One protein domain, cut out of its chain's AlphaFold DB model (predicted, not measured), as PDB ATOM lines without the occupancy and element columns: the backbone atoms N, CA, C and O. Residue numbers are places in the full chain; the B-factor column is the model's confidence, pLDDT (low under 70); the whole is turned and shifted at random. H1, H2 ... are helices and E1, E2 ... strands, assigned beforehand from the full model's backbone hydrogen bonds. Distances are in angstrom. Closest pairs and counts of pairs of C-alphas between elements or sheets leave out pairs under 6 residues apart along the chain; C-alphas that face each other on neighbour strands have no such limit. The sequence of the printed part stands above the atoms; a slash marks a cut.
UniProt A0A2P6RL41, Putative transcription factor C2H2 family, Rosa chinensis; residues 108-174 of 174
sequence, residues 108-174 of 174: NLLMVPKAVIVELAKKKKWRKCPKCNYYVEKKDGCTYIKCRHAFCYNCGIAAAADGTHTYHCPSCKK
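AT A GLANCE: This is residues 108 to 174 of the 174 residues of the protein "Putative transcription factor C2H2 family" of Rosa chinensis (UniProt A0A2P6RL41). With little regular structure, two small two-stranded sheets, E1 with E2 and the hairpin of E3 and E4, lie between short helix H1 at one end and loops of residues 153 to 174 reaching the other. The 67 printed residues, with 20 in named elements, run E1, H1, E2, E3, E4; both sheets are antiparallel, the class mixed. The whole is compact, radius of gyration 11.6 A, and only just elongated, 32 by 21 by 19 A.

IN THESE COORDINATES: E1, residues 109 to 112, begins at C-alpha (-55.218, -35.319, 32.415) and spans 9.1 A. H1 is residues 118 to 123, 8.6 A; E2 135 to 138, 9.9 A; E3 144 to 146, 7.0 A. E4, 150 to 152, 7.3 A, ends at C-alpha (-46.481, -44.304, 29.148).

HOW THE PARTS SIT: E1 and E2 are antiparallel at 154 degrees; N 112 and O 135 are 3.0 A apart, within hydrogen-bond range. In H1 every O i to N i+4 pair is within range. The closest C-alphas of H1 and E2, Ala 121 and Tyr 135, are 7.0 A apart. The closest of E1 and E3, Leu 109 and Ile 145, are 7.6 A apart. Hairpin E3 and E4 is antiparallel at 147 degrees, with N 145 and O 151 at 2.9 A, within range.

THE WHOLE: The farthest C-alphas, Glu 119 and Asp 162, are 34.1 A apart. The printed part has no cut; the link H1 to E2 is long. The pLDDT is under 70 at residues 108 to 117, 163 and 174.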
ATOM      1  N   ASN A 108     -56.213 -35.634  27.964       54.81
ATOM      2  CA  ASN A 108     -56.873 -34.844  28.994       54.81
ATOM      3  C   ASN A 108     -56.551 -35.477  30.350       54.81
ATOM      4  O   ASN A 108     -57.056 -36.554  30.681       54.81
ATOM      5  N   LEU A 109     -55.676 -34.827  31.119       59.69
ATOM      6  CA  LEU A 109     -55.218 -35.319  32.415       59.69
ATOM      7  C   LEU A 109     -55.697 -34.408  33.532       59.69
ATOM      8  O   LEU A 109     -55.605 -33.186  33.438       59.69
ATOM      9  N   LEU A 110     -56.113 -35.025  34.631       60.25
ATOM     10  CA  LEU A 110     -56.236 -34.341  35.908       60.25
ATOM     11  C   LEU A 110     -55.035 -34.739  36.766       60.25
ATOM     12  O   LEU A 110     -54.830 -35.916  37.076       60.25
ATOM     13  N   MET A 111     -54.202 -33.751  37.107       63.75
ATOM     14  CA  MET A 111     -53.154 -33.930  38.108       63.75
ATOM     15  C   MET A 111     -53.808 -33.962  39.478       63.75
ATOM     16  O   MET A 111     -54.419 -32.985  39.906       63.75
ATOM     17  N   VAL A 112     -53.654 -35.082  40.172       64.75
ATOM     18  CA  VAL A 112     -54.264 -35.274  41.479       64.75
ATOM     19  C   VAL A 112     -53.202 -35.024  42.553       64.75
ATOM     20  O   VAL A 112     -52.190 -35.739  42.570       64.75
ATOM     21  N   PRO A 113     -53.375 -34.010  43.430       66.88
ATOM     22  CA  PRO A 113     -52.422 -33.704  44.493       66.88
ATOM     23  C   PRO A 113     -52.126 -34.931  45.360       66.88
ATOM     24  O   PRO A 113     -53.016 -35.734  45.617       66.88
ATOM     25  N   LYS A 114     -50.897 -35.064  45.880       58.84
ATOM     26  CA  LYS A 114     -50.515 -36.190  46.761       58.84
ATOM     27  C   LYS A 114     -51.429 -36.352  47.985       58.84
ATOM     28  O   LYS A 114     -51.568 -37.467  48.473       58.84
ATOM     29  N   ALA A 115     -52.045 -35.263  48.451       59.00
ATOM     30  CA  ALA A 115     -52.998 -35.261  49.563       59.00
ATOM     31  C   ALA A 115     -54.357 -35.913  49.216       59.00
ATOM     32  O   ALA A 115     -55.153 -36.187  50.107       59.00
ATOM     33  N   VAL A 116     -54.625 -36.193  47.936       61.81
ATOM     34  CA  VAL A 116     -55.882 -36.768  47.452       61.81
ATOM     35  C   VAL A 116     -55.755 -38.293  47.312       61.81
ATOM     36  O   VAL A 116     -55.174 -38.828  46.370       61.81
ATOM     37  N   ILE A 117     -56.318 -38.966  48.318       65.19
ATOM     38  CA  ILE A 117     -56.932 -40.305  48.350       65.19
ATOM     39  C   ILE A 117     -56.191 -41.411  47.569       65.19
ATOM     40  O   ILE A 117     -56.605 -41.850  46.492       65.19
ATOM     41  N   VAL A 118     -55.142 -41.963  48.192       73.69
ATOM     42  CA  VAL A 118     -54.454 -43.202  47.766       73.69
ATOM     43  C   VAL A 118     -55.445 -44.335  47.466       73.69
ATOM     44  O   VAL A 118     -55.222 -45.125  46.551       73.69
ATOM     45  N   GLU A 119     -56.551 -44.416  48.205       79.38
ATOM     46  CA  GLU A 119     -57.592 -45.430  48.010       79.38
ATOM     47  C   GLU A 119     -58.345 -45.264  46.687       79.38
ATOM     48  O   GLU A 119     -58.539 -46.245  45.966       79.38
ATOM     49  N   LEU A 120     -58.704 -44.031  46.314       82.06
ATOM     50  CA  LEU A 120     -59.351 -43.743  45.036       82.06
ATOM     51  C   LEU A 120     -58.399 -44.060  43.884       82.06
ATOM     52  O   LEU A 120     -58.795 -44.718  42.922       82.06
ATOM     53  N   ALA A 121     -57.130 -43.673  44.021       81.69
ATOM     54  CA  ALA A 121     -56.101 -43.982  43.041       81.69
ATOM     55  C   ALA A 121     -55.887 -45.497  42.878       81.69
ATOM     56  O   ALA A 121     -55.762 -45.975  41.753       81.69
ATOM     57  N   LYS A 122     -55.897 -46.274  43.972       81.88
ATOM     58  CA  LYS A 122     -55.851 -47.748  43.927       81.88
ATOM     59  C   LYS A 122     -57.088 -48.322  43.233       81.88
ATOM     60  O   LYS A 122     -56.945 -49.126  42.314       81.88
ATOM     61  N   LYS A 123     -58.289 -47.866  43.610       86.56
ATOM     62  CA  LYS A 123     -59.571 -48.304  43.027       86.56
ATOM     63  C   LYS A 123     -59.641 -48.029  41.523       86.56
ATOM     64  O   LYS A 123     -60.092 -48.876  40.761       86.56
ATOM     65  N   LYS A 124     -59.171 -46.857  41.093       84.56
ATOM     66  CA  LYS A 124     -59.142 -46.421  39.689       84.56
ATOM     67  C   LYS A 124     -57.871 -46.838  38.939       84.56
ATOM     68  O   LYS A 124     -57.750 -46.544  37.754       84.56
ATOM     69  N   LYS A 125     -56.935 -47.525  39.607       86.00
ATOM     70  CA  LYS A 125     -55.636 -47.959  39.063       86.00
ATOM     71  C   LYS A 125     -54.855 -46.812  38.407       86.00
ATOM     72  O   LYS A 125     -54.272 -46.973  37.335       86.00
ATOM     73  N   TRP A 126     -54.856 -45.643  39.042       88.50
ATOM     74  CA  TRP A 126     -54.158 -44.469  38.532       88.50
ATOM     75  C   TRP A 126     -52.646 -44.639  38.564       88.50
ATOM     76  O   TRP A 126     -52.064 -45.135  39.534       88.50
ATOM     77  N   ARG A 127     -51.995 -44.181  37.495       88.19
ATOM     78  CA  ARG A 127     -50.541 -44.224  37.373       88.19
ATOM     79  C   ARG A 127     -49.926 -43.012  38.060       88.19
ATOM     80  O   ARG A 127     -50.405 -41.889  37.916       88.19
ATOM     81  N   LYS A 128     -48.822 -43.231  38.774       88.88
ATOM     82  CA  LYS A 128     -47.978 -42.135  39.251       88.88
ATOM     83  C   LYS A 128     -47.021 -41.677  38.162       88.88
ATOM     84  O   LYS A 128     -46.434 -42.507  37.472       88.88
ATOM     85  N   CYS A 129     -46.810 -40.369  38.062       87.88
ATOM     86  CA  CYS A 129     -45.715 -39.841  37.259       87.88
ATOM     87  C   CYS A 129     -44.368 -40.343  37.821       87.88
ATOM     88  O   CYS A 129     -44.110 -40.108  39.004       87.88
ATOM     89  N   PRO A 130     -43.489 -40.954  37.002       88.56
ATOM     90  CA  PRO A 130     -42.192 -41.467  37.457       88.56
ATOM     91  C   PRO A 130     -41.280 -40.392  38.056       88.56
ATOM     92  O   PRO A 130     -40.474 -40.680  38.931       88.56
ATOM     93  N   LYS A 131     -41.420 -39.141  37.592       87.19
ATOM     94  CA  LYS A 131     -40.614 -38.003  38.055       87.19
ATOM     95  C   LYS A 131     -41.285 -37.212  39.177       87.19
ATOM     96  O   LYS A 131     -40.662 -36.928  40.190       87.19
ATOM     97  N   CYS A 132     -42.559 -36.850  39.016       86.56
ATOM     98  CA  CYS A 132     -43.241 -35.958  39.963       86.56
ATOM     99  C   CYS A 132     -43.910 -36.711  41.134       86.56
ATOM    100  O   CYS A 132     -44.255 -36.103  42.147       86.56
ATOM    101  N   ASN A 133     -44.130 -38.024  40.997       85.38
ATOM    102  CA  ASN A 133     -44.787 -38.901  41.978       85.38
ATOM    103  C   ASN A 133     -46.237 -38.496  42.352       85.38
ATOM    104  O   ASN A 133     -46.771 -38.959  43.359       85.38
ATOM    105  N   TYR A 134     -46.875 -37.638  41.548       85.94
ATOM    106  CA  TYR A 134     -48.312 -37.343  41.614       85.94
ATOM    107  C   TYR A 134     -49.110 -38.411  40.867       85.94
ATOM    108  O   TYR A 134     -48.620 -38.962  39.876       85.94
ATOM    109  N   TYR A 135     -50.330 -38.682  41.330       85.69
ATOM    110  CA  TYR A 135     -51.268 -39.527  40.602       85.69
ATOM    111  C   TYR A 135     -51.830 -38.774  39.404       85.69
ATOM    112  O   TYR A 135     -52.108 -37.574  39.475       85.69
ATOM    113  N   VAL A 136     -51.985 -39.499  38.305       83.62
ATOM    114  CA  VAL A 136     -52.564 -38.976  37.081       83.62
ATOM    115  C   VAL A 136     -53.800 -39.793  36.747       83.62
ATOM    116  O   VAL A 136     -53.723 -41.016  36.633       83.62
ATOM    117  N   GLU A 137     -54.929 -39.113  36.588       83.69
ATOM    118  CA  GLU A 137     -56.131 -39.697  36.004       83.69
ATOM    119  C   GLU A 137     -56.091 -39.522  34.484       83.69
ATOM    120  O   GLU A 137     -55.903 -38.406  33.991       83.69
ATOM    121  N   LYS A 138     -56.282 -40.620  33.747       79.94
ATOM    122  CA  LYS A 138     -56.454 -40.609  32.292       79.94
ATOM    123  C   LYS A 138     -57.930 -40.819  31.958       79.94
ATOM    124  O   LYS A 138     -58.499 -41.829  32.369       79.94
ATOM    125  N   LYS A 139     -58.525 -39.892  31.204       74.88
ATOM    126  CA  LYS A 139     -59.912 -40.011  30.721       74.88
ATOM    127  C   LYS A 139     -59.986 -40.739  29.377       74.88
ATOM    128  O   LYS A 139     -60.719 -41.711  29.250       74.88
ATOM    129  N   ASP A 140     -59.184 -40.305  28.413       73.12
ATOM    130  CA  ASP A 140     -59.123 -40.819  27.043       73.12
ATOM    131  C   ASP A 140     -57.771 -40.461  26.383       73.12
ATOM    132  O   ASP A 140     -56.856 -39.964  27.046       73.12
ATOM    133  N   GLY A 141     -57.606 -40.769  25.092       78.06
ATOM    134  CA  GLY A 141     -56.439 -40.353  24.299       78.06
ATOM    135  C   GLY A 141     -55.230 -41.294  24.364       78.06
ATOM    136  O   GLY A 141     -55.357 -42.478  24.699       78.06
ATOM    137  N   CYS A 142     -54.046 -40.780  24.010       82.06
ATOM    138  CA  CYS A 142     -52.851 -41.606  23.827       82.06
ATOM    139  C   CYS A 142     -52.381 -42.299  25.121       82.06
ATOM    140  O   CYS A 142     -52.606 -41.842  26.242       82.06
ATOM    141  N   THR A 143     -51.750 -43.471  24.994       85.44
ATOM    142  CA  THR A 143     -51.133 -44.182  26.127       85.44
ATOM    143  C   THR A 143     -50.010 -43.363  26.761       85.44
ATOM    144  O   THR A 143     -49.823 -43.430  27.976       85.44
ATOM    145  N   TYR A 144     -49.290 -42.565  25.973       86.50
ATOM    146  CA  TYR A 144     -48.336 -41.592  26.486       86.50
ATOM    147  C   TYR A 144     -49.057 -40.323  26.941       86.50
ATOM    148  O   TYR A 144     -49.822 -39.702  26.206       86.50
ATOM    149  N   ILE A 145     -48.809 -39.949  28.192       84.88
ATOM    150  CA  ILE A 145     -49.474 -38.849  28.885       84.88
ATOM    151  C   ILE A 145     -48.439 -37.827  29.370       84.88
ATOM    152  O   ILE A 145     -47.318 -38.202  29.712       84.88
ATOM    153  N   LYS A 146     -48.797 -36.535  29.438       79.94
ATOM    154  CA  LYS A 146     -47.893 -35.441  29.842       79.94
ATOM    155  C   LYS A 146     -48.324 -34.760  31.148       79.94
ATOM    156  O   LYS A 146     -49.194 -33.903  31.161       79.94
ATOM    157  N   CYS A 147     -47.637 -35.064  32.250       73.62
ATOM    158  CA  CYS A 147     -47.840 -34.466  33.586       73.62
ATOM    159  C   CYS A 147     -46.750 -33.407  33.914       73.62
ATOM    160  O   CYS A 147     -46.265 -33.335  35.040       73.62
ATOM    161  N   ARG A 148     -46.303 -32.637  32.904       76.75
ATOM    162  CA  ARG A 148     -44.989 -31.939  32.728       76.75
ATOM    163  C   ARG A 148     -43.875 -32.795  32.127       76.75
ATOM    164  O   ARG A 148     -43.048 -32.282  31.388       76.75
ATOM    165  N   HIS A 149     -43.902 -34.095  32.387       82.50
ATOM    166  CA  HIS A 149     -43.055 -35.088  31.731       82.50
ATOM    167  C   HIS A 149     -43.947 -36.044  30.947       82.50
ATOM    168  O   HIS A 149     -45.013 -36.408  31.452       82.50
ATOM    169  N   ALA A 150     -43.525 -36.426  29.745       83.75
ATOM    170  CA  ALA A 150     -44.231 -37.399  28.926       83.75
ATOM    171  C   ALA A 150     -43.796 -38.825  29.301       83.75
ATOM    172  O   ALA A 150     -42.600 -39.105  29.403       83.75
ATOM    173  N   PHE A 151     -44.752 -39.715  29.559       88.56
ATOM    174  CA  PHE A 151     -44.493 -41.116  29.903       88.56
ATOM    175  C   PHE A 151     -45.688 -42.012  29.560       88.56
ATOM    176  O   PHE A 151     -46.827 -41.551  29.504       88.56
ATOM    177  N   CYS A 152     -45.441 -43.306  29.369       90.25
ATOM    178  CA  CYS A 152     -46.481 -44.304  29.148       90.25
ATOM    179  C   CYS A 152     -47.313 -44.515  30.420       90.25
ATOM    180  O   CYS A 152     -46.789 -44.918  31.458       90.25
ATOM    181  N   TYR A 153     -48.627 -44.321  30.340       89.12
ATOM    182  CA  TYR A 153     -49.554 -44.535  31.452       89.12
ATOM    183  C   TYR A 153     -49.545 -45.984  31.964       89.12
ATOM    184  O   TYR A 153     -49.711 -46.236  33.159       89.12
ATOM    185  N   ASN A 154     -49.312 -46.954  31.077       89.25
ATOM    186  CA  ASN A 154     -49.395 -48.370  31.419       89.25
ATOM    187  C   ASN A 154     -48.157 -48.875  32.167       89.25
ATOM    188  O   ASN A 154     -48.327 -49.542  33.185       89.25
ATOM    189  N   CYS A 155     -46.940 -48.542  31.730       91.19
ATOM    190  CA  CYS A 155     -45.704 -49.035  32.361       91.19
ATOM    191  C   CYS A 155     -44.869 -47.964  33.073       91.19
ATOM    192  O   CYS A 155     -43.991 -48.312  33.856       91.19
ATOM    193  N   GLY A 156     -45.119 -46.677  32.835       89.50
ATOM    194  CA  GLY A 156     -44.328 -45.589  33.407       89.50
ATOM    195  C   GLY A 156     -43.023 -45.283  32.669       89.50
ATOM    196  O   GLY A 156     -42.273 -44.440  33.147       89.50
ATOM    197  N   ILE A 157     -42.724 -45.915  31.526       90.38
ATOM    198  CA  ILE A 157     -41.513 -45.562  30.768       90.38
ATOM    199  C   ILE A 157     -41.624 -44.136  30.220       90.38
ATOM    200  O   ILE A 157     -42.675 -43.748  29.705       90.38
ATOM    201  N   ALA A 158     -40.558 -43.348  30.356       87.06
ATOM    202  CA  ALA A 158     -40.512 -41.991  29.824       87.06
ATOM    203  C   ALA A 158     -40.583 -42.002  28.286       87.06
ATOM    204  O   ALA A 158     -40.054 -42.910  27.646       87.06
ATOM    205  N   ALA A 159     -41.242 -41.000  27.705       83.56
ATOM    206  CA  ALA A 159     -41.093 -40.693  26.283       83.56
ATOM    207  C   ALA A 159     -39.716 -40.058  26.019       83.56
ATOM    208  O   ALA A 159     -39.015 -39.675  26.965       83.56
ATOM    209  N   ALA A 160     -39.343 -39.922  24.745       80.50
ATOM    210  CA  ALA A 160     -38.127 -39.216  24.363       80.50
ATOM    211  C   ALA A 160     -38.159 -37.745  24.826       80.50
ATOM    212  O   ALA A 160     -39.220 -37.168  25.087       80.50
ATOM    213  N   ALA A 161     -36.976 -37.144  24.990       70.00
ATOM    214  CA  ALA A 161     -36.823 -35.806  25.571       70.00
ATOM    215  C   ALA A 161     -37.446 -34.692  24.710       70.00
ATOM    216  O   ALA A 161     -37.918 -33.693  25.249       70.00
ATOM    217  N   ASP A 162     -37.499 -34.899  23.397       71.56
ATOM    218  CA  ASP A 162     -38.177 -34.050  22.414       71.56
ATOM    219  C   ASP A 162     -39.710 -34.229  22.415       71.56
ATOM    220  O   ASP A 162     -40.425 -33.575  21.660       71.56
ATOM    221  N   GLY A 163     -40.239 -35.098  23.283       66.56
ATOM    222  CA  GLY A 163     -41.660 -35.414  23.365       66.56
ATOM    223  C   GLY A 163     -42.144 -36.361  22.268       66.56
ATOM    224  O   GLY A 163     -43.335 -36.690  22.261       66.56
ATOM    225  N   THR A 164     -41.259 -36.836  21.387       72.38
ATOM    226  CA  THR A 164     -41.614 -37.801  20.350       72.38
ATOM    227  C   THR A 164     -41.904 -39.163  20.972       72.38
ATOM    228  O   THR A 164     -41.246 -39.635  21.904       72.38
ATOM    229  N   HIS A 165     -42.977 -39.777  20.497       79.62
ATOM    230  CA  HIS A 165     -43.372 -41.125  20.863       79.62
ATOM    231  C   HIS A 165     -44.320 -41.665  19.798       79.62
ATOM    232  O   HIS A 165     -44.980 -40.907  19.088       79.62
ATOM    233  N   THR A 166     -44.377 -42.987  19.694       81.44
ATOM    234  CA  THR A 166     -45.341 -43.677  18.848       81.44
ATOM    235  C   THR A 166     -46.584 -44.041  19.656       81.44
ATOM    236  O   THR A 166     -46.578 -44.034  20.892       81.44
ATOM    237  N   TYR A 167     -47.671 -44.378  18.962       80.69
ATOM    238  CA  TYR A 167     -48.902 -44.816  19.620       80.69
ATOM    239  C   TYR A 167     -48.721 -46.147  20.376       80.69
ATOM    240  O   TYR A 167     -49.430 -46.397  21.350       80.69
ATOM    241  N   HIS A 168     -47.730 -46.950  19.973       84.56
ATOM    242  CA  HIS A 168     -47.299 -48.167  20.652       84.56
ATOM    243  C   HIS A 168     -46.190 -47.898  21.668       84.56
ATOM    244  O   HIS A 168     -45.127 -47.381  21.334       84.56
ATOM    245  N   CYS A 169     -46.360 -48.356  22.906       86.69
ATOM    246  CA  CYS A 169     -45.275 -48.330  23.876       86.69
ATOM    247  C   CYS A 169     -44.319 -49.525  23.669       86.69
ATOM    248  O   CYS A 169     -44.755 -50.674  23.820       86.69
ATOM    249  N   PRO A 170     -43.004 -49.301  23.450       85.38
ATOM    250  CA  PRO A 170     -42.029 -50.376  23.223       85.38
ATOM    251  C   PRO A 170     -41.963 -51.405  24.358       85.38
ATOM    252  O   PRO A 170     -41.735 -52.588  24.123       85.38
ATOM    253  N   SER A 171     -42.200 -50.970  25.599       87.94
ATOM    254  CA  SER A 171     -42.175 -51.852  26.773       87.94
ATOM    255  C   SER A 171     -43.488 -52.593  27.007       87.94
ATOM    256  O   SER A 171     -43.479 -53.674  27.584       87.94
ATOM    257  N   CYS A 172     -44.626 -52.016  26.605       87.12
ATOM    258  CA  CYS A 172     -45.930 -52.654  26.806       87.12
ATOM    259  C   CYS A 172     -46.312 -53.581  25.655       87.12
ATOM    260  O   CYS A 172     -47.156 -54.452  25.860       87.12
ATOM    261  N   LYS A 173     -45.735 -53.365  24.461       76.94
ATOM    262  CA  LYS A 173     -46.210 -53.944  23.194       76.94
ATOM    263  C   LYS A 173     -47.712 -53.677  22.974       76.94
ATOM    264  O   LYS A 173     -48.428 -54.530  22.460       76.94
ATOM    265  N   LYS A 174     -48.183 -52.524  23.461       61.28
ATOM    266  CA  LYS A 174     -49.569 -52.040  23.479       61.28
ATOM    267  C   LYS A 174     -49.581 -50.529  23.332       61.28
ATOM    268  O   LYS A 174     -48.568 -49.907  23.738       61.28
TER     269      LYS A 174